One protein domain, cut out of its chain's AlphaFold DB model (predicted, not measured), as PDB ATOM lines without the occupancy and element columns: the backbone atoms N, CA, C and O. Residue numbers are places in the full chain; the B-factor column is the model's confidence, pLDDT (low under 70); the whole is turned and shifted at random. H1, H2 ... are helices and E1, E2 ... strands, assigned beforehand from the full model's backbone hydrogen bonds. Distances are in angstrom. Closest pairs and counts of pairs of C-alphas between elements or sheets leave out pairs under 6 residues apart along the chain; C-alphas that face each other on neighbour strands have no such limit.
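This is residues 154 to 325 of the 326 residues of an uncharacterized protein of Pediococcus parvulus (UniProt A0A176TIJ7). A long ribbon of two antiparallel strands, E1 and E3, joins two lobes: at one end a head with the helices H1, H2 and H3 and the short strand E2 beside E1, at the other end a loose lobe with the small strand pair E4 and E5, the short helices H4, H5 and H6 and both ends of the printed part. From this second lobe the hairpin E6 and E7 reaches away as a long arm. The printed part has 172 residues with six named helices and seven named strands, in the order E1, H1, H2, H3, E2, E3, E4, H4, E5, H5, H6, E6, E7; its class is mixed, helices and strands. The largest sheet has the order E2, E1, E3, and the pairs E4 with E5 and E6 with E7 are sheets of two; all three sheets are antiparallel. The whole is loose, with a radius of gyration of the C-alphas of 19.6 A, and spans 54 by 53 by 31 A.

In the largest sheet E1, residues 167 to 179, is the inner strand, and E2, residues 224 to 228, and E3, residues 240 to 250, are the edge strands. E1 and E3 are antiparallel at 163 degrees, with N 172 and O 247 at 2.8 A and N 243 and O 176 at 2.9 A, within hydrogen-bond range. E2 and E1 are antiparallel, with N 177 and O 227 at 2.8 A. The sheet is strongly twisted; E1 bends by 56 degrees at residue 175 and E3 by 54 degrees at residue 243. H1, residues 181 to 185, and H2, residues 190 to 200, are on this sheet but only graze it, with residues 181 to 184 and 193 to 197. H3, residues 205 to 214, is not on it, but only just, with 4 pairs of C-alphas within 10 A. H2 and H3 touch at a steep tilt of 67 degrees, opposite ways; their closest C-alphas, of Ala 198 and Glu 205, are 5.3 A apart. H1 and H2 are close but not clearly touching, with the C-alphas of Leu 184 and Lys 190 closest at 6.1 A. E4, residues 259 to 261, is the antiparallel neighbour of E5, residues 278 to 280, at 140 degrees, with N 279 and O 260 at 2.8 A. The closest C-alphas of E5 and H5, residues 283 to 287, are those of Gly 280 and Arg 286, 4.0 A apart. H5 and H6, residues 289 to 292, are close but not clearly touching, at 7.6 A between the C-alphas of Glu 285 and Leu 292. H4, residues 264 to 269, is apart from H5 and H6. E6, residues 297 to 304, and E7, residues 309 to 315, form a hairpin at 174 degrees, with N 300 and O 313 at 2.9 A; both are apart from E1 and E3. Each O i to N i+4 pair is within hydrogen-bond range in H1, H2, H3, H4 and H5, while H6 is too short for such a pair.

E1 runs 32.0 A from C-alpha 167 at (153.074, 171.679, 187.318) to C-alpha 179 at (167.254, 190.302, 165.469). E3 measures 29.1 A, E2 12.0 A, H2 15.3 A and H3 14.1 A. E6 measures 23.2 A, and E7 runs 17.1 A to C-alpha 315 at (141.682, 197.974, 182.491).

The two C-alphas farthest apart, of Ala 164 and Asn 306, are 58.0 A apart. The printed part has no cut. The link from E2 to E3, 11 residues, is long, and residues 154 to 166 hold no named element. The mean pLDDT of the printed part is 88.5; residues 216 to 219, between H3 and E2, are under 70.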
ATOM      1  N   TYR A 154     150.042 192.704 178.662       86.25
ATOM      2  CA  TYR A 154     149.767 191.313 178.306       86.25
ATOM      3  C   TYR A 154     149.559 190.443 179.551       86.25
ATOM      4  O   TYR A 154     150.298 190.543 180.536       86.25
ATOM      5  N   ALA A 155     148.534 189.600 179.523       89.62
ATOM      6  CA  ALA A 155     148.261 188.625 180.558       89.62
ATOM      7  C   ALA A 155     149.167 187.401 180.410       89.62
ATOM      8  O   ALA A 155     149.521 186.970 179.318       89.62
ATOM      9  N   THR A 156     149.516 186.799 181.542       90.06
ATOM     10  CA  THR A 156     150.242 185.526 181.556       90.06
ATOM     11  C   THR A 156     149.259 184.369 181.455       90.06
ATOM     12  O   THR A 156     148.222 184.379 182.136       90.06
ATOM     13  N   ARG A 157     149.597 183.329 180.689       93.75
ATOM     14  CA  ARG A 157     148.753 182.140 180.591       93.75
ATOM     15  C   ARG A 157     148.823 181.338 181.893       93.75
ATOM     16  O   ARG A 157     149.876 181.171 182.500       93.75
ATOM     17  N   GLY A 158     147.684 180.813 182.324       96.44
ATOM     18  CA  GLY A 158     147.551 180.016 183.539       96.44
ATOM     19  C   GLY A 158     148.300 178.686 183.466       96.44
ATOM     20  O   GLY A 158     148.613 178.176 182.386       96.44
ATOM     21  N   GLU A 159     148.575 178.101 184.627       97.31
ATOM     22  CA  GLU A 159     149.234 176.799 184.728       97.31
ATOM     23  C   GLU A 159     148.233 175.643 184.644       97.31
ATOM     24  O   GLU A 159     147.093 175.749 185.100       97.31
ATOM     25  N   ILE A 160     148.688 174.495 184.151       97.94
ATOM     26  CA  ILE A 160     147.979 173.221 184.302       97.94
ATOM     27  C   ILE A 160     148.718 172.403 185.355       97.94
ATOM     28  O   ILE A 160     149.927 172.200 185.245       97.94
ATOM     29  N   ARG A 161     147.997 171.908 186.363       97.00
ATOM     30  CA  ARG A 161     148.548 171.103 187.457       97.00
ATOM     31  C   ARG A 161     147.880 169.739 187.550       97.00
ATOM     32  O   ARG A 161     146.676 169.615 187.332       97.00
ATOM     33  N   SER A 162     148.657 168.718 187.897       94.25
ATOM     34  CA  SER A 162     148.148 167.370 188.155       94.25
ATOM     35  C   SER A 162     147.242 167.329 189.394       94.25
ATOM     36  O   SER A 162     147.184 168.286 190.171       94.25
ATOM     37  N   VAL A 163     146.582 166.189 189.622       92.12
ATOM     38  CA  VAL A 163     145.805 165.928 190.850       92.12
ATOM     39  C   VAL A 163     146.676 166.113 192.104       92.12
ATOM     40  O   VAL A 163     146.252 166.753 193.068       92.12
ATOM     41  N   ALA A 164     147.933 165.658 192.049       92.88
ATOM     42  CA  ALA A 164     148.928 165.823 193.113       92.88
ATOM     43  C   ALA A 164     149.479 167.262 193.243       92.88
ATOM     44  O   ALA A 164     150.195 167.559 194.188       92.88
ATOM     45  N   GLY A 165     149.143 168.173 192.320       92.75
ATOM     46  CA  GLY A 165     149.560 169.581 192.356       92.75
ATOM     47  C   GLY A 165     150.844 169.912 191.588       92.75
ATOM     48  O   GLY A 165     151.212 171.089 191.515       92.75
ATOM     49  N   ASN A 166     151.482 168.918 190.964       94.00
ATOM     50  CA  ASN A 166     152.683 169.110 190.147       94.00
ATOM     51  C   ASN A 166     152.356 169.928 188.895       94.00
ATOM     52  O   ASN A 166     151.337 169.681 188.244       94.00
ATOM     53  N   VAL A 167     153.226 170.875 188.538       95.44
ATOM     54  CA  VAL A 167     153.074 171.679 187.318       95.44
ATOM     55  C   VAL A 167     153.303 170.796 186.094       95.44
ATOM     56  O   VAL A 167     154.346 170.165 185.955       95.44
ATOM     57  N   LEU A 168     152.308 170.755 185.213       96.31
ATOM     58  CA  LEU A 168     152.334 170.014 183.955       96.31
ATOM     59  C   LEU A 168     152.525 170.935 182.752       96.31
ATOM     60  O   LEU A 168     153.130 170.521 181.770       96.31
ATOM     61  N   ALA A 169     152.009 172.163 182.821       96.75
ATOM     62  CA  ALA A 169     152.303 173.205 181.849       96.75
ATOM     63  C   ALA A 169     152.333 174.574 182.514       96.75
ATOM     64  O   ALA A 169     151.468 174.872 183.344       96.75
ATOM     65  N   LYS A 170     153.303 175.398 182.129       95.31
ATOM     66  CA  LYS A 170     153.435 176.787 182.574       95.31
ATOM     67  C   LYS A 170     154.138 177.622 181.515       95.31
ATOM     68  O   LYS A 170     154.866 177.088 180.678       95.31
ATOM     69  N   ASP A 171     153.939 178.925 181.603       91.94
ATOM     70  CA  ASP A 171     154.760 179.871 180.864       91.94
ATOM     71  C   ASP A 171     156.123 180.006 181.548       91.94
ATOM     72  O   ASP A 171     156.227 180.007 182.780       91.94
ATOM     73  N   VAL A 172     157.170 180.120 180.739       88.44
ATOM     74  CA  VAL A 172     158.527 180.434 181.176       88.44
ATOM     75  C   VAL A 172     159.005 181.620 180.355       88.44
ATOM     76  O   VAL A 172     158.905 181.628 179.132       88.44
ATOM     77  N   VAL A 173     159.493 182.651 181.038       85.69
ATOM     78  CA  VAL A 173     159.993 183.862 180.392       85.69
ATOM     79  C   VAL A 173     161.506 183.763 180.277       85.69
ATOM     80  O   VAL A 173     162.203 183.586 181.275       85.69
ATOM     81  N   HIS A 174     162.010 183.912 179.058       84.12
ATOM     82  CA  HIS A 174     163.433 183.927 178.751       84.12
ATOM     83  C   HIS A 174     163.831 185.315 178.270       84.12
ATOM     84  O   HIS A 174     163.181 185.877 177.392       84.12
ATOM     85  N   LYS A 175     164.923 185.866 178.800       87.75
ATOM     86  CA  LYS A 175     165.565 187.018 178.170       87.75
ATOM     87  C   LYS A 175     166.407 186.503 177.003       87.75
ATOM     88  O   LYS A 175     167.342 185.734 177.217       87.75
ATOM     89  N   MET A 176     166.060 186.895 175.784       87.75
ATOM     90  CA  MET A 176     166.703 186.442 174.552       87.75
ATOM     91  C   MET A 176     167.344 187.627 173.833       87.75
ATOM     92  O   MET A 176     166.745 188.697 173.756       87.75
ATOM     93  N   VAL A 177     168.519 187.401 173.254       90.56
ATOM     94  CA  VAL A 177     169.098 188.263 172.222       90.56
ATOM     95  C   VAL A 177     168.644 187.742 170.868       90.56
ATOM     96  O   VAL A 177     168.657 186.531 170.608       90.56
ATOM     97  N   GLY A 178     168.240 188.650 169.993       90.31
ATOM     98  CA  GLY A 178     167.781 188.305 168.659       90.31
ATOM     99  C   GLY A 178     167.779 189.501 167.727       90.31
ATOM    100  O   GLY A 178     168.202 190.595 168.101       90.31
ATOM    101  N   ILE A 179     167.301 189.277 166.508       91.06
ATOM    102  CA  ILE A 179     167.254 190.302 165.469       91.06
ATOM    103  C   ILE A 179     165.876 190.965 165.477       91.06
ATOM    104  O   ILE A 179     164.864 190.275 165.368       91.06
ATOM    105  N   ALA A 180     165.848 192.292 165.580       90.31
ATOM    106  CA  ALA A 180     164.732 193.136 165.169       90.31
ATOM    107  C   ALA A 180     164.943 193.497 163.688       90.31
ATOM    108  O   ALA A 180     165.843 194.288 163.389       90.31
ATOM    109  N   PRO A 181     164.190 192.897 162.746       86.00
ATOM    110  CA  PRO A 181     164.484 193.058 161.327       86.00
ATOM    111  C   PRO A 181     164.316 194.493 160.820       86.00
ATOM    112  O   PRO A 181     165.068 194.887 159.940       86.00
ATOM    113  N   GLU A 182     163.387 195.272 161.380       84.62
ATOM    114  CA  GLU A 182     163.198 196.695 161.046       84.62
ATOM    115  C   GLU A 182     164.480 197.495 161.339       84.62
ATOM    116  O   GLU A 182     165.135 197.954 160.408       84.62
ATOM    117  N   LYS A 183     164.976 197.462 162.580       86.75
ATOM    118  CA  LYS A 183     166.289 198.033 162.948       86.75
ATOM    119  C   LYS A 183     167.484 197.523 162.131       86.75
ATOM    120  O   LYS A 183     168.466 198.247 161.976       86.75
ATOM    121  N   LEU A 184     167.462 196.265 161.679       87.75
ATOM    122  CA  LEU A 184     168.524 195.722 160.824       87.75
ATOM    123  C   LEU A 184     168.429 196.275 159.393       87.75
ATOM    124  O   LEU A 184     169.461 196.504 158.763       87.75
ATOM    125  N   ASN A 185     167.210 196.475 158.887       84.19
ATOM    126  CA  ASN A 185     166.934 196.980 157.543       84.19
ATOM    127  C   ASN A 185     167.162 198.490 157.417       84.19
ATOM    128  O   ASN A 185     167.638 198.922 156.371       84.19
ATOM    129  N   ASP A 186     166.899 199.260 158.471       83.69
ATOM    130  CA  ASP A 186     167.119 200.715 158.498       83.69
ATOM    131  C   ASP A 186     168.601 201.102 158.612       83.69
ATOM    132  O   ASP A 186     168.976 202.266 158.465       83.69
ATOM    133  N   SER A 187     169.475 200.130 158.881       83.56
ATOM    134  CA  SER A 187     170.908 200.371 158.986       83.56
ATOM    135  C   SER A 187     171.563 200.491 157.601       83.56
ATOM    136  O   SER A 187     171.503 199.533 156.825       83.56
ATOM    137  N   PRO A 188     172.327 201.569 157.319       85.75
ATOM    138  CA  PRO A 188     173.052 201.721 156.054       85.75
ATOM    139  C   PRO A 188     174.111 200.624 155.833       85.75
ATOM    140  O   PRO A 188     174.441 200.306 154.696       85.75
ATOM    141  N   ASN A 189     174.585 199.984 156.913       90.25
ATOM    142  CA  ASN A 189     175.604 198.924 156.883       90.25
ATOM    143  C   ASN A 189     175.015 197.517 157.116       90.25
ATOM    144  O   ASN A 189     175.609 196.691 157.810       90.25
ATOM    145  N   LYS A 190     173.817 197.238 156.587       88.56
ATOM    146  CA  LYS A 190     173.090 195.971 156.808       88.56
ATOM    147  C   LYS A 190     173.943 194.714 156.586       88.56
ATOM    148  O   LYS A 190     173.922 193.811 157.416       88.56
ATOM    149  N   GLU A 191     174.696 194.655 155.490       91.44
ATOM    150  CA  GLU A 191     175.503 193.479 155.134       91.44
ATOM    151  C   GLU A 191     176.650 193.235 156.123       91.44
ATOM    152  O   GLU A 191     176.866 192.109 156.571       91.44
ATOM    153  N   GLU A 192     177.320 194.302 156.561       92.12
ATOM    154  CA  GLU A 192     178.349 194.228 157.601       92.12
ATOM    155  C   GLU A 192     177.755 193.765 158.941       92.12
ATOM    156  O   GLU A 192     178.348 192.952 159.654       92.12
ATOM    157  N   ASN A 193     176.549 194.236 159.276       92.00
ATOM    158  CA  ASN A 193     175.847 193.811 160.483       92.00
ATOM    159  C   ASN A 193     175.465 192.329 160.421       92.00
ATOM    160  O   ASN A 193     175.644 191.627 161.412       92.00
ATOM    161  N   ILE A 194     175.006 191.822 159.271       91.81
ATOM    162  CA  ILE A 194     174.725 190.389 159.082       91.81
ATOM    163  C   ILE A 194     175.991 189.558 159.313       91.81
ATOM    164  O   ILE A 194     175.927 188.581 160.061       91.81
ATOM    165  N   HIS A 195     177.137 189.966 158.759       92.75
ATOM    166  CA  HIS A 195     178.419 189.293 158.995       92.75
ATOM    167  C   HIS A 195     178.801 189.301 160.489       92.75
ATOM    168  O   HIS A 195     179.120 188.254 161.062       92.75
ATOM    169  N   LYS A 196     178.718 190.461 161.159       92.31
ATOM    170  CA  LYS A 196     179.006 190.592 162.603       92.31
ATOM    171  C   LYS A 196     178.106 189.693 163.452       92.31
ATOM    172  O   LYS A 196     178.598 189.000 164.341       92.31
ATOM    173  N   ILE A 197     176.806 189.670 163.156       91.31
ATOM    174  CA  ILE A 197     175.830 188.835 163.863       91.31
ATOM    175  C   ILE A 197     176.115 187.351 163.611       91.31
ATOM    176  O   ILE A 197     176.163 186.568 164.556       91.31
ATOM    177  N   ALA A 198     176.337 186.944 162.361       91.38
ATOM    178  CA  ALA A 198     176.625 185.553 162.025       91.38
ATOM    179  C   ALA A 198     177.850 185.036 162.801       91.38
ATOM    180  O   ALA A 198     177.755 184.025 163.500       91.38
ATOM    181  N   SER A 199     178.946 185.801 162.778       90.19
ATOM    182  CA  SER A 199     180.178 185.489 163.506       90.19
ATOM    183  C   SER A 199     179.944 185.353 165.015       90.19
ATOM    184  O   SER A 199     180.273 184.329 165.610       90.19
ATOM    185  N   GLN A 200     179.284 186.328 165.643       88.50
ATOM    186  CA  GLN A 200     179.074 186.335 167.093       88.50
ATOM    187  C   GLN A 200     178.191 185.178 167.593       88.50
ATOM    188  O   GLN A 200     178.376 184.670 168.702       88.50
ATOM    189  N   PHE A 201     177.203 184.770 166.795       88.06
ATOM    190  CA  PHE A 201     176.286 183.689 167.153       88.06
ATOM    191  C   PHE A 201     176.768 182.313 166.673       88.06
ATOM    192  O   PHE A 201     176.046 181.331 166.862       88.06
ATOM    193  N   ASN A 202     177.982 182.225 166.113       88.50
ATOM    194  CA  ASN A 202     178.548 181.020 165.504       88.50
ATOM    195  C   ASN A 202     177.599 180.402 164.459       88.50
ATOM    196  O   ASN A 202     177.371 179.191 164.434       88.50
ATOM    197  N   LEU A 203     177.005 181.252 163.621       87.69
ATOM    198  CA  LEU A 203     176.160 180.873 162.493       87.69
ATOM    199  C   LEU A 203     176.906 181.177 161.194       87.69
ATOM    200  O   LEU A 203     177.643 182.154 161.112       87.69
ATOM    201  N   SER A 204     176.682 180.384 160.146       92.25
ATOM    202  CA  SER A 204     177.078 180.828 158.809       92.25
ATOM    203  C   SER A 204     176.164 181.969 158.360       92.25
ATOM    204  O   SER A 204     174.969 181.978 158.673       92.25
ATOM    205  N   GLU A 205     176.698 182.916 157.589       91.19
ATOM    206  CA  GLU A 205     175.884 183.996 157.019       91.19
ATOM    207  C   GLU A 205     174.714 183.457 156.199       91.19
ATOM    208  O   GLU A 205     173.595 183.947 156.331       91.19
ATOM    209  N   ASN A 206     174.940 182.399 155.413       87.88
ATOM    210  CA  ASN A 206     173.875 181.751 154.651       87.88
ATOM    211  C   ASN A 206     172.766 181.222 155.566       87.88
ATOM    212  O   ASN A 206     171.597 181.486 155.302       87.88
ATOM    213  N   ALA A 207     173.100 180.547 156.672       82.75
ATOM    214  CA  ALA A 207     172.092 180.067 157.617       82.75
ATOM    215  C   ALA A 207     171.313 181.223 158.263       82.75
ATOM    216  O   ALA A 207     170.097 181.124 158.450       82.75
ATOM    217  N   LEU A 208     171.992 182.330 158.581       87.50
ATOM    218  CA  LEU A 208     171.347 183.515 159.133       87.50
ATOM    219  C   LEU A 208     170.392 184.166 158.121       87.50
ATOM    220  O   LEU A 208     169.247 184.458 158.463       87.50
ATOM    221  N   ARG A 209     170.826 184.325 156.868       86.56
ATOM    222  CA  ARG A 209     170.010 184.864 155.768       86.56
ATOM    223  C   ARG A 209     168.804 183.985 155.475       86.56
ATOM    224  O   ARG A 209     167.702 184.502 155.340       86.56
ATOM    225  N   THR A 210     168.974 182.664 155.447       80.00
ATOM    226  CA  THR A 210     167.850 181.732 155.291       80.00
ATOM    227  C   THR A 210     166.826 181.914 156.408       80.00
ATOM    228  O   THR A 210     165.639 182.030 156.116       80.00
ATOM    229  N   ARG A 211     167.265 182.010 157.673       80.12
ATOM    230  CA  ARG A 211     166.354 182.260 158.802       80.12
ATOM    231  C   ARG A 211     165.636 183.599 158.681       80.12
ATOM    232  O   ARG A 211     164.441 183.640 158.927       80.12
ATOM    233  N   LEU A 212     166.337 184.665 158.294       82.19
ATOM    234  CA  LEU A 212     165.739 185.988 158.094       82.19
ATOM    235  C   LEU A 212     164.710 185.991 156.957       82.19
ATOM    236  O   LEU A 212     163.639 186.558 157.120       82.19
ATOM    237  N   ASN A 213     164.999 185.316 155.845       79.50
ATOM    238  CA  ASN A 213     164.089 185.233 154.700       79.50
ATOM    239  C   ASN A 213     162.853 184.368 154.989       79.50
ATOM    240  O   ASN A 213     161.786 184.615 154.436       79.50
ATOM    241  N   GLN A 214     162.991 183.342 155.833       72.44
ATOM    242  CA  GLN A 214     161.876 182.498 156.282       72.44
ATOM    243  C   GLN A 214     161.085 183.123 157.435       72.44
ATOM    244  O   GLN A 214     159.982 182.669 157.744       72.44
ATOM    245  N   PHE A 215     161.650 184.126 158.107       73.50
ATOM    246  CA  PHE A 215     161.018 184.777 159.236       73.50
ATOM    247  C   PHE A 215     159.882 185.676 158.753       73.50
ATOM    248  O   PHE A 215     160.079 186.605 157.972       73.50
ATOM    249  N   ILE A 216     158.676 185.397 159.239       69.81
ATOM    250  CA  ILE A 216     157.492 186.181 158.911       69.81
ATOM    251  C   ILE A 216     157.544 187.476 159.720       69.81
ATOM    252  O   ILE A 216     157.420 187.467 160.945       69.81
ATOM    253  N   LEU A 217     157.726 188.587 159.016       69.38
ATOM    254  CA  LEU A 217     157.530 189.930 159.546       69.38
ATOM    255  C   LEU A 217     156.034 190.149 159.796       69.38
ATOM    256  O   LEU A 217     155.254 190.221 158.850       69.38
ATOM    257  N   VAL A 218     155.644 190.232 161.066       58.38
ATOM    258  CA  VAL A 218     154.256 190.478 161.488       58.38
ATOM    259  C   VAL A 218     154.011 191.980 161.662       58.38
ATOM    260  O   VAL A 218     153.022 192.511 161.171       58.38
ATOM    261  N   ASN A 219     154.929 192.675 162.337       61.88
ATOM    262  CA  ASN A 219     154.907 194.123 162.579       61.88
ATOM    263  C   ASN A 219     156.330 194.670 162.863       61.88
ATOM    264  O   ASN A 219     157.311 193.921 162.819       61.88
ATOM    265  N   GLU A 220     156.459 195.964 163.168       70.06
ATOM    266  CA  GLU A 220     157.737 196.615 163.538       70.06
ATOM    267  C   GLU A 220     158.391 195.977 164.780       70.06
ATOM    268  O   GLU A 220     159.611 195.957 164.930       70.06
ATOM    269  N   ASP A 221     157.582 195.343 165.632       70.69
ATOM    270  CA  ASP A 221     158.015 194.592 166.802       70.69
ATOM    271  C   ASP A 221     158.329 193.114 166.517       70.69
ATOM    272  O   ASP A 221     158.487 192.318 167.448       70.69
ATOM    273  N   SER A 222     158.476 192.712 165.257       78.62
ATOM    274  CA  SER A 222     158.885 191.343 164.950       78.62
ATOM    275  C   SER A 222     160.289 191.063 165.493       78.62
ATOM    276  O   SER A 222     161.210 191.871 165.369       78.62
ATOM    277  N   PHE A 223     160.463 189.893 166.103       87.44
ATOM    278  CA  PHE A 223     161.706 189.507 166.760       87.44
ATOM    279  C   PHE A 223     162.096 188.079 166.397       87.44
ATOM    280  O   PHE A 223     161.345 187.144 166.673       87.44
ATOM    281  N   LEU A 224     163.282 187.915 165.813       88.56
ATOM    282  CA  LEU A 224     163.881 186.616 165.524       88.56
ATOM    283  C   LEU A 224     164.839 186.238 166.670       88.56
ATOM    284  O   LEU A 224     165.982 186.706 166.679       88.56
ATOM    285  N   PRO A 225     164.412 185.416 167.648       88.12
ATOM    286  CA  PRO A 225     165.264 185.022 168.764       88.12
ATOM    287  C   PRO A 225     166.438 184.164 168.279       88.12
ATOM    288  O   PRO A 225     166.248 183.204 167.532       88.12
ATOM    289  N   LEU A 226     167.650 184.480 168.743       88.56
ATOM    290  CA  LEU A 226     168.858 183.729 168.398       88.56
ATOM    291  C   LEU A 226     169.409 182.937 169.587       88.56
ATOM    292  O   LEU A 226     169.681 181.745 169.451       88.56
ATOM    293  N   LYS A 227     169.586 183.576 170.752       88.25
ATOM    294  CA  LYS A 227     170.201 182.938 171.930       88.25
ATOM    295  C   LYS A 227     169.755 183.590 173.238       88.25
ATOM    296  O   LYS A 227     169.393 184.760 173.248       88.25
ATOM    297  N   ALA A 228     169.804 182.851 174.344       86.31
ATOM    298  CA  ALA A 228     169.535 183.410 175.668       86.31
ATOM    299  C   ALA A 228     170.591 184.464 176.050       86.31
ATOM    300  O   ALA A 228     171.784 184.271 175.802       86.31
ATOM    301  N   ALA A 229     170.148 185.573 176.646       87.38
ATOM    302  CA  ALA A 229     170.992 186.730 176.948       87.38
ATOM    303  C   ALA A 229     172.070 186.441 178.002       87.38
ATOM    304  O   ALA A 229     173.147 187.020 177.953       87.38
ATOM    305  N   ASP A 230     171.839 185.491 178.911       87.06
ATOM    306  CA  ASP A 230     172.850 185.033 179.873       87.06
ATOM    307  C   ASP A 230     173.949 184.167 179.228       87.06
ATOM    308  O   ASP A 230     174.968 183.883 179.855       87.06
ATOM    309  N   LYS A 231     173.757 183.729 177.976       85.69
ATOM    310  CA  LYS A 231     174.684 182.856 177.238       85.69
ATOM    311  C   LYS A 231     175.505 183.587 176.178       85.69
ATOM    312  O   LYS A 231     176.198 182.921 175.402       85.69
ATOM    313  N   ILE A 232     175.413 184.914 176.093       83.94
ATOM    314  CA  ILE A 232     176.135 185.695 175.089       83.94
ATOM    315  C   ILE A 232     176.426 187.114 175.591       83.94
ATOM    316  O   ILE A 232     175.568 187.763 176.176       83.94
ATOM    317  N   LYS A 233     177.642 187.618 175.348       79.81
ATOM    318  CA  LYS A 233     177.938 189.050 175.501       79.81
ATOM    319  C   LYS A 233     177.467 189.772 174.239       79.81
ATOM    320  O   LYS A 233     177.848 189.361 173.144       79.81
ATOM    321  N   GLN A 234     176.627 190.795 174.389       70.44
ATOM    322  CA  GLN A 234     176.048 191.534 173.265       70.44
ATOM    323  C   GLN A 234     176.969 192.699 172.836       70.44
ATOM    324  O   GLN A 234     177.244 193.569 173.659       70.44
ATOM    325  N   PRO A 235     177.443 192.747 171.580       71.31
ATOM    326  CA  PRO A 235     177.995 193.935 170.953       71.31
ATOM    327  C   PRO A 235     176.871 194.838 170.432       71.31
ATOM    328  O   PRO A 235     175.780 194.374 170.092       71.31
ATOM    329  N   GLU A 236     177.159 196.131 170.320       80.44
ATOM    330  CA  GLU A 236     176.252 197.124 169.736       80.44
ATOM    331  C   GLU A 236     176.242 197.007 168.206       80.44
ATOM    332  O   GLU A 236     176.865 197.785 167.488       80.44
ATOM    333  N   VAL A 237     175.553 195.986 167.694       88.25
ATOM    334  CA  VAL A 237     175.303 195.830 166.257       88.25
ATOM    335  C   VAL A 237     173.863 196.255 165.965       88.25
ATOM    336  O   VAL A 237     172.942 195.671 166.548       88.25
ATOM    337  N   PRO A 238     173.628 197.238 165.072       86.94
ATOM    338  CA  PRO A 238     172.280 197.611 164.663       86.94
ATOM    339  C   PRO A 238     171.488 196.392 164.182       86.94
ATOM    340  O   PRO A 238     171.982 195.570 163.410       86.94
ATOM    341  N   GLY A 239     170.261 196.255 164.684       86.50
ATOM    342  CA  GLY A 239     169.421 195.080 164.460       86.50
ATOM    343  C   GLY A 239     169.423 194.069 165.608       86.50
ATOM    344  O   GLY A 239     168.418 193.383 165.771       86.50
ATOM    345  N   LEU A 240     170.462 193.991 166.450       90.62
ATOM    346  CA  LEU A 240     170.424 193.145 167.651       90.62
ATOM    347  C   LEU A 240     169.732 193.852 168.812       90.62
ATOM    348  O   LEU A 240     170.102 194.960 169.199       90.62
ATOM    349  N   VAL A 241     168.756 193.179 169.415       89.19
ATOM    350  CA  VAL A 241     168.045 193.671 170.599       89.19
ATOM    351  C   VAL A 241     167.821 192.556 171.613       89.19
ATOM    352  O   VAL A 241     167.689 191.382 171.259       89.19
ATOM    353  N   ASP A 242     167.714 192.953 172.876       88.19
ATOM    354  CA  ASP A 242     167.238 192.094 173.951       88.19
ATOM    355  C   ASP A 242     165.714 192.165 174.032       88.19
ATOM    356  O   ASP A 242     165.141 193.253 174.133       88.19
ATOM    357  N   ARG A 243     165.050 191.008 174.059       84.44
ATOM    358  CA  ARG A 243     163.615 190.919 174.345       84.44
ATOM    359  C   ARG A 243     163.307 189.758 175.275       84.44
ATOM    360  O   ARG A 243     163.931 188.699 175.218       84.44
ATOM    361  N   TYR A 244     162.318 189.958 176.136       81.50
ATOM    362  CA  TYR A 244     161.728 188.859 176.886       81.50
ATOM    363  C   TYR A 244     160.792 188.078 175.962       81.50
ATOM    364  O   TYR A 244     159.892 188.656 175.357       81.50
ATOM    365  N   VAL A 245     161.018 186.773 175.851       80.69
ATOM    366  CA  VAL A 245     160.194 185.844 175.078       80.69
ATOM    367  C   VAL A 245     159.547 184.865 176.041       80.69
ATOM    368  O   VAL A 245     160.227 184.237 176.854       80.69
ATOM    369  N   THR A 246     158.232 184.726 175.933       82.94
ATOM    370  CA  THR A 246     157.474 183.739 176.699       82.94
ATOM    371  C   THR A 246     157.377 182.442 175.909       82.94
ATOM    372  O   THR A 246     156.821 182.419 174.803       82.94
ATOM    373  N   ASP A 247     157.897 181.360 176.483       85.12
ATOM    374  CA  ASP A 247     157.721 179.999 175.988       85.12
ATOM    375  C   ASP A 247     156.721 179.220 176.849       85.12
ATOM    376  O   ASP A 247     156.546 179.497 178.039       85.12
ATOM    377  N   ARG A 248     156.049 178.238 176.242       92.25
ATOM    378  CA  ARG A 248     155.109 177.357 176.937       92.25
ATOM    379  C   ARG A 248     155.782 176.016 177.189       92.25
ATOM    380  O   ARG A 248     155.896 175.200 176.281       92.25
ATOM    381  N   GLN A 249     156.181 175.769 178.432       92.94
ATOM    382  CA  GLN A 249     156.810 174.512 178.816       92.94
ATOM    383  C   GLN A 249     155.746 173.446 179.101       92.94
ATOM    384  O   GLN A 249     154.850 173.670 179.918       92.94
ATOM    385  N   HIS A 250     155.887 172.266 178.491       92.06
ATOM    386  CA  HIS A 250     155.020 171.102 178.708       92.06
ATOM    387  C   HIS A 250     155.784 169.941 179.355       92.06
ATOM    388  O   HIS A 250     156.927 169.655 179.008       92.06
ATOM    389  N   GLY A 251     155.130 169.229 180.273       89.19
ATOM    390  CA  GLY A 251     155.566 167.903 180.708       89.19
ATOM    391  C   GLY A 251     155.329 166.839 179.627       89.19
ATOM    392  O   GLY A 251     154.644 167.076 178.636       89.19
ATOM    393  N   GLN A 252     155.829 165.618 179.837       86.94
ATOM    394  CA  GLN A 252     155.774 164.551 178.820       86.94
ATOM    395  C   GLN A 252     154.368 163.978 178.540       86.94
ATOM    396  O   GLN A 252     154.184 163.154 177.644       86.94
ATOM    397  N   ASN A 253     153.347 164.387 179.297       89.12
ATOM    398  CA  ASN A 253     152.003 163.846 179.139       89.12
ATOM    399  C   ASN A 253     151.310 164.424 177.894       89.12
ATOM    400  O   ASN A 253     150.838 165.560 177.899       89.12
ATOM    401  N   ARG A 254     151.144 163.596 176.858       90.31
ATOM    402  CA  ARG A 254     150.479 163.976 175.597       90.31
ATOM    403  C   ARG A 254     149.056 164.528 175.773       90.31
ATOM    404  O   ARG A 254     148.599 165.285 174.923       90.31
ATOM    405  N   LYS A 255     148.354 164.211 176.875       94.56
ATOM    406  CA  LYS A 255     147.013 164.760 177.171       94.56
ATOM    407  C   LYS A 255     147.026 166.267 177.436       94.56
ATOM    408  O   LYS A 255     145.977 166.900 177.308       94.56
ATOM    409  N   ILE A 256     148.180 166.845 177.782       95.81
ATOM    410  CA  ILE A 256     148.306 168.290 177.978       95.81
ATOM    411  C   ILE A 256     147.980 169.026 176.672       95.81
ATOM    412  O   ILE A 256     147.213 169.988 176.692       95.81
ATOM    413  N   GLY A 257     148.446 168.498 175.539       95.69
ATOM    414  CA  GLY A 257     148.242 169.090 174.222       95.69
ATOM    415  C   GLY A 257     149.182 170.258 173.940       95.69
ATOM    416  O   GLY A 257     150.213 170.416 174.586       95.69
ATOM    417  N   THR A 258     148.821 171.061 172.946       94.69
ATOM    418  CA  THR A 258     149.659 172.117 172.372       94.69
ATOM    419  C   THR A 258     148.966 173.472 172.410       94.69
ATOM    420  O   THR A 258     147.734 173.568 172.408       94.69
ATOM    421  N   VAL A 259     149.775 174.528 172.400       94.06
ATOM    422  CA  VAL A 259     149.342 175.902 172.125       94.06
ATOM    423  C   VAL A 259     149.820 176.321 170.736       94.06
ATOM    424  O   VAL A 259     150.789 175.769 170.223       94.06
ATOM    425  N   GLY A 260     149.154 177.298 170.133       88.25
ATOM    426  CA  GLY A 260     149.573 177.925 168.883       88.25
ATOM    427  C   GLY A 260     149.278 179.418 168.910       88.25
ATOM    428  O   GLY A 260     148.442 179.858 169.700       88.25
ATOM    429  N   MET A 261     149.964 180.176 168.059       85.38
ATOM    430  CA  MET A 261     149.708 181.611 167.890       85.38
ATOM    431  C   MET A 261     148.266 181.836 167.440       85.38
ATOM    432  O   MET A 261     147.703 180.982 166.744       85.38
ATOM    433  N   VAL A 262     147.664 182.941 167.872       85.88
ATOM    434  CA  VAL A 262     146.342 183.362 167.394       85.88
ATOM    435  C   VAL A 262     146.434 183.732 165.913       85.88
ATOM    436  O   VAL A 262     147.425 184.299 165.471       85.88
ATOM    437  N   SER A 263     145.417 183.359 165.140       83.25
ATOM    438  CA  SER A 263     145.300 183.731 163.727       83.25
ATOM    439  C   SER A 263     144.597 185.077 163.545       83.25
ATOM    440  O   SER A 263     143.768 185.468 164.367       83.25
ATOM    441  N   ASP A 264     144.821 185.739 162.409       78.12
ATOM    442  CA  ASP A 264     144.128 186.988 162.062       78.12
ATOM    443  C   ASP A 264     142.603 186.837 162.082       78.12
ATOM    444  O   ASP A 264     141.889 187.736 162.515       78.12
ATOM    445  N   GLY A 265     142.081 185.678 161.664       82.88
ATOM    446  CA  GLY A 265     140.649 185.373 161.736       82.88
ATOM    447  C   GLY A 265     140.111 185.371 163.170       82.88
ATOM    448  O   GLY A 265     139.019 185.877 163.425       82.88
ATOM    449  N   GLU A 266     140.892 184.860 164.123       87.44
ATOM    450  CA  GLU A 266     140.538 184.852 165.546       87.44
ATOM    451  C   GLU A 266     140.635 186.255 166.168       87.44
ATOM    452  O   GLU A 266     139.717 186.645 166.888       87.44
ATOM    453  N   ILE A 267     141.663 187.046 165.836       83.94
ATOM    454  CA  ILE A 267     141.775 188.467 166.238       83.94
ATOM    455  C   ILE A 267     140.612 189.280 165.645       83.94
ATOM    456  O   ILE A 267     140.033 190.178 166.270       83.94
ATOM    457  N   ASN A 268     140.213 188.944 164.418       83.25
ATOM    458  CA  ASN A 268     139.091 189.588 163.764       83.25
ATOM    459  C   ASN A 268     137.754 189.270 164.445       83.25
ATOM    460  O   ASN A 268     136.910 190.164 164.554       83.25
ATOM    461  N   ALA A 269     137.586 188.054 164.960       88.19
ATOM    462  CA  ALA A 269     136.397 187.646 165.701       88.19
ATOM    463  C   ALA A 269     136.383 188.151 167.159       88.19
ATOM    464  O   ALA A 269     135.312 188.443 167.697       88.19
ATOM    465  N   ASP A 270     137.546 188.276 167.803       87.38
ATOM    466  CA  ASP A 270     137.675 188.750 169.181       87.38
ATOM    467  C   ASP A 270     138.799 189.794 169.310       87.38
ATOM    468  O   ASP A 270     139.973 189.435 169.378       87.38
ATOM    469  N   PRO A 271     138.465 191.095 169.426       84.06
ATOM    470  CA  PRO A 271     139.466 192.161 169.532       84.06
ATOM    471  C   PRO A 271     140.213 192.171 170.873       84.06
ATOM    472  O   PRO A 271     141.065 193.029 171.088       84.06
ATOM    473  N   THR A 272     139.834 191.298 171.812       87.50
ATOM    474  CA  THR A 272     140.579 191.116 173.063       87.50
ATOM    475  C   THR A 272     141.755 190.158 172.912       87.50
ATOM    476  O   THR A 272     142.548 190.060 173.843       87.50
ATOM    477  N   LEU A 273     141.868 189.489 171.758       86.50
ATOM    478  CA  LEU A 273     143.041 188.725 171.357       86.50
ATOM    479  C   LEU A 273     143.989 189.590 170.518       86.50
ATOM    480  O   LEU A 273     143.550 190.504 169.815       86.50
ATOM    481  N   ASN A 274     145.279 189.272 170.555       80.62
ATOM    482  CA  ASN A 274     146.307 189.894 169.722       80.62
ATOM    483  C   ASN A 274     147.311 188.875 169.166       80.62
ATOM    484  O   ASN A 274     147.289 187.692 169.494       80.62
ATOM    485  N   GLU A 275     148.210 189.345 168.309       74.31
ATOM    486  CA  GLU A 275     149.226 188.543 167.629       74.31
ATOM    487  C   GLU A 275     150.234 187.870 168.579       74.31
ATOM    488  O   GLU A 275     150.866 186.878 168.211       74.31
ATOM    489  N   HIS A 276     150.378 188.367 169.811       76.75
ATOM    490  CA  HIS A 276     151.264 187.787 170.822       76.75
ATOM    491  C   HIS A 276     150.570 186.731 171.691       76.75
ATOM    492  O   HIS A 276     151.237 186.030 172.462       76.75
ATOM    493  N   ASP A 277     149.251 186.578 171.566       82.25
ATOM    494  CA  ASP A 277     148.502 185.580 172.312       82.25
ATOM    495  C   ASP A 277     148.790 184.153 171.827       82.25
ATOM    496  O   ASP A 277     149.020 183.863 170.647       82.25
ATOM    497  N   ARG A 278     148.695 183.206 172.766       87.44
ATOM    498  CA  ARG A 278     148.757 181.766 172.485       87.44
ATOM    499  C   ARG A 278     147.471 181.077 172.902       87.44
ATOM    500  O   ARG A 278     147.148 181.042 174.088       87.44
ATOM    501  N   VAL A 279     146.798 180.443 171.948       91.62
ATOM    502  CA  VAL A 279     145.557 179.687 172.161       91.62
ATOM    503  C   VAL A 279     145.847 178.192 172.209       91.62
ATOM    504  O   VAL A 279     146.633 177.654 171.431       91.62
ATOM    505  N   GLY A 280     145.190 177.490 173.128       95.25
ATOM    506  CA  GLY A 280     145.245 176.036 173.212       95.25
ATOM    507  C   GLY A 280     144.602 175.374 171.992       95.25
ATOM    508  O   GLY A 280     143.412 175.547 171.741       95.25
ATOM    509  N   ARG A 281     145.379 174.584 171.249       95.00
ATOM    510  CA  ARG A 281     144.957 173.929 169.998       95.00
ATOM    511  C   ARG A 281     144.519 172.482 170.204       95.00
ATOM    512  O   ARG A 281     143.601 172.004 169.536       95.00
ATOM    513  N   THR A 282     145.121 171.780 171.161       96.81
ATOM    514  CA  THR A 282     144.800 170.374 171.457       96.81
ATOM    515  C   THR A 282     144.791 170.087 172.961       96.81
ATOM    516  O   THR A 282     145.172 170.935 173.766       96.81
ATOM    517  N   GLY A 283     144.319 168.898 173.352       97.12
ATOM    518  CA  GLY A 283     144.394 168.399 174.730       97.12
ATOM    519  C   GLY A 283     143.740 169.302 175.784       97.12
ATOM    520  O   GLY A 283     142.722 169.959 175.540       97.12
ATOM    521  N   TRP A 284     144.320 169.309 176.983       97.44
ATOM    522  CA  TRP A 284     143.897 170.159 178.096       97.44
ATOM    523  C   TRP A 284     144.136 171.648 177.851       97.44
ATOM    524  O   TRP A 284     143.325 172.452 178.311       97.44
ATOM    525  N   GLU A 285     145.165 172.011 177.085       97.19
ATOM    526  CA  GLU A 285     145.388 173.393 176.652       97.19
ATOM    527  C   GLU A 285     144.166 173.942 175.908       97.19
ATOM    528  O   GLU A 285     143.690 175.028 176.240       97.19
ATOM    529  N   ARG A 286     143.593 173.178 174.960       97.25
ATOM    530  CA  ARG A 286     142.340 173.565 174.287       97.25
ATOM    531  C   ARG A 286     141.148 173.504 175.233       97.25
ATOM    532  O   ARG A 286     140.385 174.463 175.318       97.25
ATOM    533  N   LYS A 287     140.978 172.383 175.947       97.50
ATOM    534  CA  LYS A 287     139.809 172.146 176.817       97.50
ATOM    535  C   LYS A 287     139.617 173.259 177.847       97.50
ATOM    536  O   LYS A 287     138.486 173.643 178.128       97.50
ATOM    537  N   TYR A 288     140.709 173.762 178.418       97.50
ATOM    538  CA  TYR A 288     140.675 174.785 179.458       97.50
ATOM    539  C   TYR A 288     141.128 176.163 178.966       97.50
ATOM    540  O   TYR A 288     141.393 177.032 179.796       97.50
ATOM    541  N   ASN A 289     141.180 176.399 177.648       96.25
ATOM    542  CA  ASN A 289     141.719 177.637 177.085       96.25
ATOM    543  C   ASN A 289     141.074 178.896 177.679       96.25
ATOM    544  O   ASN A 289     141.780 179.818 178.062       96.25
ATOM    545  N   SER A 290     139.749 178.912 177.850       94.12
ATOM    546  CA  SER A 290     139.027 180.063 178.414       94.12
ATOM    547  C   SER A 290     139.413 180.402 179.860       94.12
ATOM    548  O   SER A 290     139.246 181.542 180.290       94.12
ATOM    549  N   LYS A 291     139.932 179.427 180.617       96.31
ATOM    550  CA  LYS A 291     140.483 179.636 181.963       96.31
ATOM    551  C   LYS A 291     141.960 180.009 181.903       96.31
ATOM    552  O   LYS A 291     142.392 180.852 182.682       96.31
ATOM    553  N   LEU A 292     142.712 179.388 180.996       96.75
ATOM    554  CA  LEU A 292     144.162 179.529 180.883       96.75
ATOM    555  C   LEU A 292     144.595 180.820 180.181       96.75
ATOM    556  O   LEU A 292     145.619 181.352 180.566       96.75
ATOM    557  N   GLN A 293     143.861 181.338 179.194       92.56
ATOM    558  CA  GLN A 293     144.302 182.475 178.367       92.56
ATOM    559  C   GLN A 293     144.638 183.726 179.190       92.56
ATOM    560  O   GLN A 293     145.570 184.449 178.870       92.56
ATOM    561  N   GLY A 294     143.888 183.971 180.268       92.12
ATOM    562  CA  GLY A 294     143.890 185.284 180.900       92.12
ATOM    563  C   GLY A 294     143.139 186.308 180.048       92.12
ATOM    564  O   GLY A 294     142.368 185.951 179.156       92.12
ATOM    565  N   LYS A 295     143.282 187.582 180.404       92.12
ATOM    566  CA  LYS A 295     142.711 188.731 179.699       92.12
ATOM    567  C   LYS A 295     143.667 189.897 179.794       92.12
ATOM    568  O   LYS A 295     143.965 190.343 180.907       92.12
ATOM    569  N   ASP A 296     144.063 190.416 178.649       91.12
ATOM    570  CA  ASP A 296     144.911 191.590 178.585       91.12
ATOM    571  C   ASP A 296     144.220 192.812 179.180       91.12
ATOM    572  O   ASP A 296     142.989 192.936 179.240       91.12
ATOM    573  N   GLY A 297     145.051 193.710 179.683       94.44
ATOM    574  CA  GLY A 297     144.635 195.023 180.130       94.44
ATOM    575  C   GLY A 297     145.528 196.078 179.514       94.44
ATOM    576  O   GLY A 297     146.211 195.849 178.522       94.44
ATOM    577  N   GLY A 298     145.550 197.249 180.124       93.00
ATOM    578  CA  GLY A 298     146.351 198.349 179.631       93.00
ATOM    579  C   GLY A 298     145.688 199.689 179.855       93.00
ATOM    580  O   GLY A 298     144.801 199.837 180.707       93.00
ATOM    581  N   LYS A 299     146.158 200.672 179.096       94.12
ATOM    582  CA  LYS A 299     145.716 202.057 179.160       94.12
ATOM    583  C   LYS A 299     145.601 202.660 177.768       94.12
ATOM    584  O   LYS A 299     146.526 202.556 176.965       94.12
ATOM    585  N   PHE A 300     144.505 203.369 177.547       91.62
ATOM    586  CA  PHE A 300     144.383 204.378 176.504       91.62
ATOM    587  C   PHE A 300     144.496 205.747 177.165       91.62
ATOM    588  O   PHE A 300     143.759 206.046 178.108       91.62
ATOM    589  N   VAL A 301     145.452 206.558 176.718       91.19
ATOM    590  CA  VAL A 301     145.690 207.902 177.254       91.19
ATOM    591  C   VAL A 301     145.542 208.902 176.124       91.19
ATOM    592  O   VAL A 301     146.293 208.871 175.155       91.19
ATOM    593  N   PHE A 302     144.564 209.783 176.266       89.44
ATOM    594  CA  PHE A 302     144.301 210.883 175.360       89.44
ATOM    595  C   PHE A 302     144.937 212.143 175.941       89.44
ATOM    596  O   PHE A 302     144.584 212.571 177.045       89.44
ATOM    597  N   THR A 303     145.867 212.730 175.199       84.88
ATOM    598  CA  THR A 303     146.653 213.886 175.632       84.88
ATOM    599  C   THR A 303     146.464 215.035 174.657       84.88
ATOM    600  O   THR A 303     146.592 214.839 173.450       84.88
ATOM    601  N   SER A 304     146.165 216.231 175.163       87.75
ATOM    602  CA  SER A 304     146.077 217.425 174.327       87.75
ATOM    603  C   SER A 304     147.444 217.813 173.759       87.75
ATOM    604  O   SER A 304     148.483 217.417 174.290       87.75
ATOM    605  N   LEU A 305     147.463 218.655 172.724       80.94
ATOM    606  CA  LEU A 305     148.715 219.185 172.158       80.94
ATOM    607  C   LEU A 305     149.600 219.902 173.203       80.94
ATOM    608  O   LEU A 305     150.822 219.865 173.102       80.94
ATOM    609  N   ASN A 306     149.004 220.444 174.273       89.06
ATOM    610  CA  ASN A 306     149.712 221.072 175.397       89.06
ATOM    611  C   ASN A 306     150.150 220.066 176.482       89.06
ATOM    612  O   ASN A 306     150.397 220.447 177.624       89.06
ATOM    613  N   LYS A 307     150.209 218.769 176.154       84.94
ATOM    614  CA  LYS A 307     150.629 217.667 177.040       84.94
ATOM    615  C   LYS A 307     149.735 217.423 178.267       84.94
ATOM    616  O   LYS A 307     150.119 216.677 179.166       84.94
ATOM    617  N   LYS A 308     148.520 217.982 178.307       93.50
ATOM    618  CA  LYS A 308     147.543 217.715 179.377       93.50
ATOM    619  C   LYS A 308     146.735 216.459 179.053       93.50
ATOM    620  O   LYS A 308     146.164 216.361 177.972       93.50
ATOM    621  N   ILE A 309     146.629 215.528 179.999       92.38
ATOM    622  CA  ILE A 309     145.743 214.363 179.860       92.38
ATOM    623  C   ILE A 309     144.287 214.845 179.892       92.38
ATOM    624  O   ILE A 309     143.870 215.483 180.859       92.38
ATOM    625  N   VAL A 310     143.525 214.540 178.841       93.25
ATOM    626  CA  VAL A 310     142.096 214.889 178.726       93.25
ATOM    627  C   VAL A 310     141.186 213.705 179.047       93.25
ATOM    628  O   VAL A 310     140.098 213.890 179.587       93.25
ATOM    629  N   LEU A 311     141.648 212.480 178.783       94.44
ATOM    630  CA  LEU A 311     140.938 211.251 179.119       94.44
ATOM    631  C   LEU A 311     141.939 210.107 179.313       94.44
ATOM    632  O   LEU A 311     142.882 209.949 178.540       94.44
ATOM    633  N   SER A 312     141.719 209.272 180.329       94.62
ATOM    634  CA  SER A 312     142.452 208.018 180.496       94.62
ATOM    635  C   SER A 312     141.486 206.884 180.803       94.62
ATOM    636  O   SER A 312     140.681 206.968 181.728       94.62
ATOM    637  N   ILE A 313     141.578 205.821 180.011       95.25
ATOM    638  CA  ILE A 313     140.799 204.597 180.176       95.25
ATOM    639  C   ILE A 313     141.786 203.498 180.529       95.25
ATOM    640  O   ILE A 313     142.794 203.335 179.845       95.25
ATOM    641  N   GLN A 314     141.511 202.745 181.590       96.00
ATOM    642  CA  GLN A 314     142.387 201.667 182.024       96.00
ATOM    643  C   GLN A 314     141.597 200.426 182.404       96.00
ATOM    644  O   GLN A 314     140.581 200.511 183.090       96.00
ATOM    645  N   ASN A 315     142.138 199.274 182.033       96.62
ATOM    646  CA  ASN A 315     141.682 197.974 182.491       96.62
ATOM    647  C   ASN A 315     142.883 197.205 183.033       96.62
ATOM    648  O   ASN A 315     143.977 197.248 182.473       96.62
ATOM    649  N   LYS A 316     142.698 196.503 184.151       95.94
ATOM    650  CA  LYS A 316     143.755 195.657 184.710       95.94
ATOM    651  C   LYS A 316     143.822 194.349 183.928       95.94
ATOM    652  O   LYS A 316     142.786 193.709 183.743       95.94
ATOM    653  N   ALA A 317     145.035 193.953 183.552       93.56
ATOM    654  CA  ALA A 317     145.287 192.618 183.038       93.56
ATOM    655  C   ALA A 317     144.917 191.582 184.106       93.56
ATOM    656  O   ALA A 317     145.052 191.826 185.310       93.56
ATOM    657  N   LYS A 318     144.418 190.433 183.665       94.88
ATOM    658  CA  LYS A 318     144.060 189.306 184.522       94.88
ATOM    659  C   LYS A 318     144.749 188.067 183.988       94.88
ATOM    660  O   LYS A 318     144.367 187.571 182.935       94.88
ATOM    661  N   SER A 319     145.726 187.560 184.724       94.44
ATOM    662  CA  SER A 319     146.381 186.300 184.386       94.44
ATOM    663  C   SER A 319     145.380 185.151 184.282       94.44
ATOM    664  O   SER A 319     144.325 185.143 184.930       94.44
ATOM    665  N   GLY A 320     145.733 184.165 183.467       95.44
ATOM    666  CA  GLY A 320     145.019 182.907 183.395       95.44
ATOM    667  C   GLY A 320     144.996 182.179 184.733       95.44
ATOM    668  O   GLY A 320     145.895 182.292 185.564       95.44
ATOM    669  N   GLN A 321     143.938 181.408 184.936       97.19
ATOM    670  CA  GLN A 321     143.733 180.636 186.150       97.19
ATOM    671  C   GLN A 321     144.611 179.388 186.155       97.19
ATOM    672  O   GLN A 321     144.814 178.749 185.123       97.19
ATOM    673  N   VAL A 322     145.037 178.982 187.348       97.81
ATOM    674  CA  VAL A 322     145.611 177.653 187.561       97.81
ATOM    675  C   VAL A 322     144.503 176.609 187.445       97.81
ATOM    676  O   VAL A 322     143.514 176.638 188.179       97.81
ATOM    677  N   VAL A 323     144.673 175.659 186.532       97.62
ATOM    678  CA  VAL A 323     143.756 174.537 186.339       97.62
ATOM    679  C   VAL A 323     144.332 173.303 187.015       97.62
ATOM    680  O   VAL A 323     145.285 172.702 186.522       97.62
ATOM    681  N   LYS A 324     143.727 172.897 188.134       96.56
ATOM    682  CA  LYS A 324     144.023 171.618 188.783       96.56
ATOM    683  C   LYS A 324     143.153 170.521 188.175       96.56
ATOM    684  O   LYS A 324     141.925 170.624 188.187       96.56
ATOM    685  N   LEU A 325     143.792 169.499 187.621       93.00
ATOM    686  CA  LEU A 325     143.107 168.335 187.070       93.00
ATOM    687  C   LEU A 325     142.481 167.521 188.204       93.00
ATOM    688  O   LEU A 325     143.031 167.464 189.305       93.00
TER     689      LEU A 325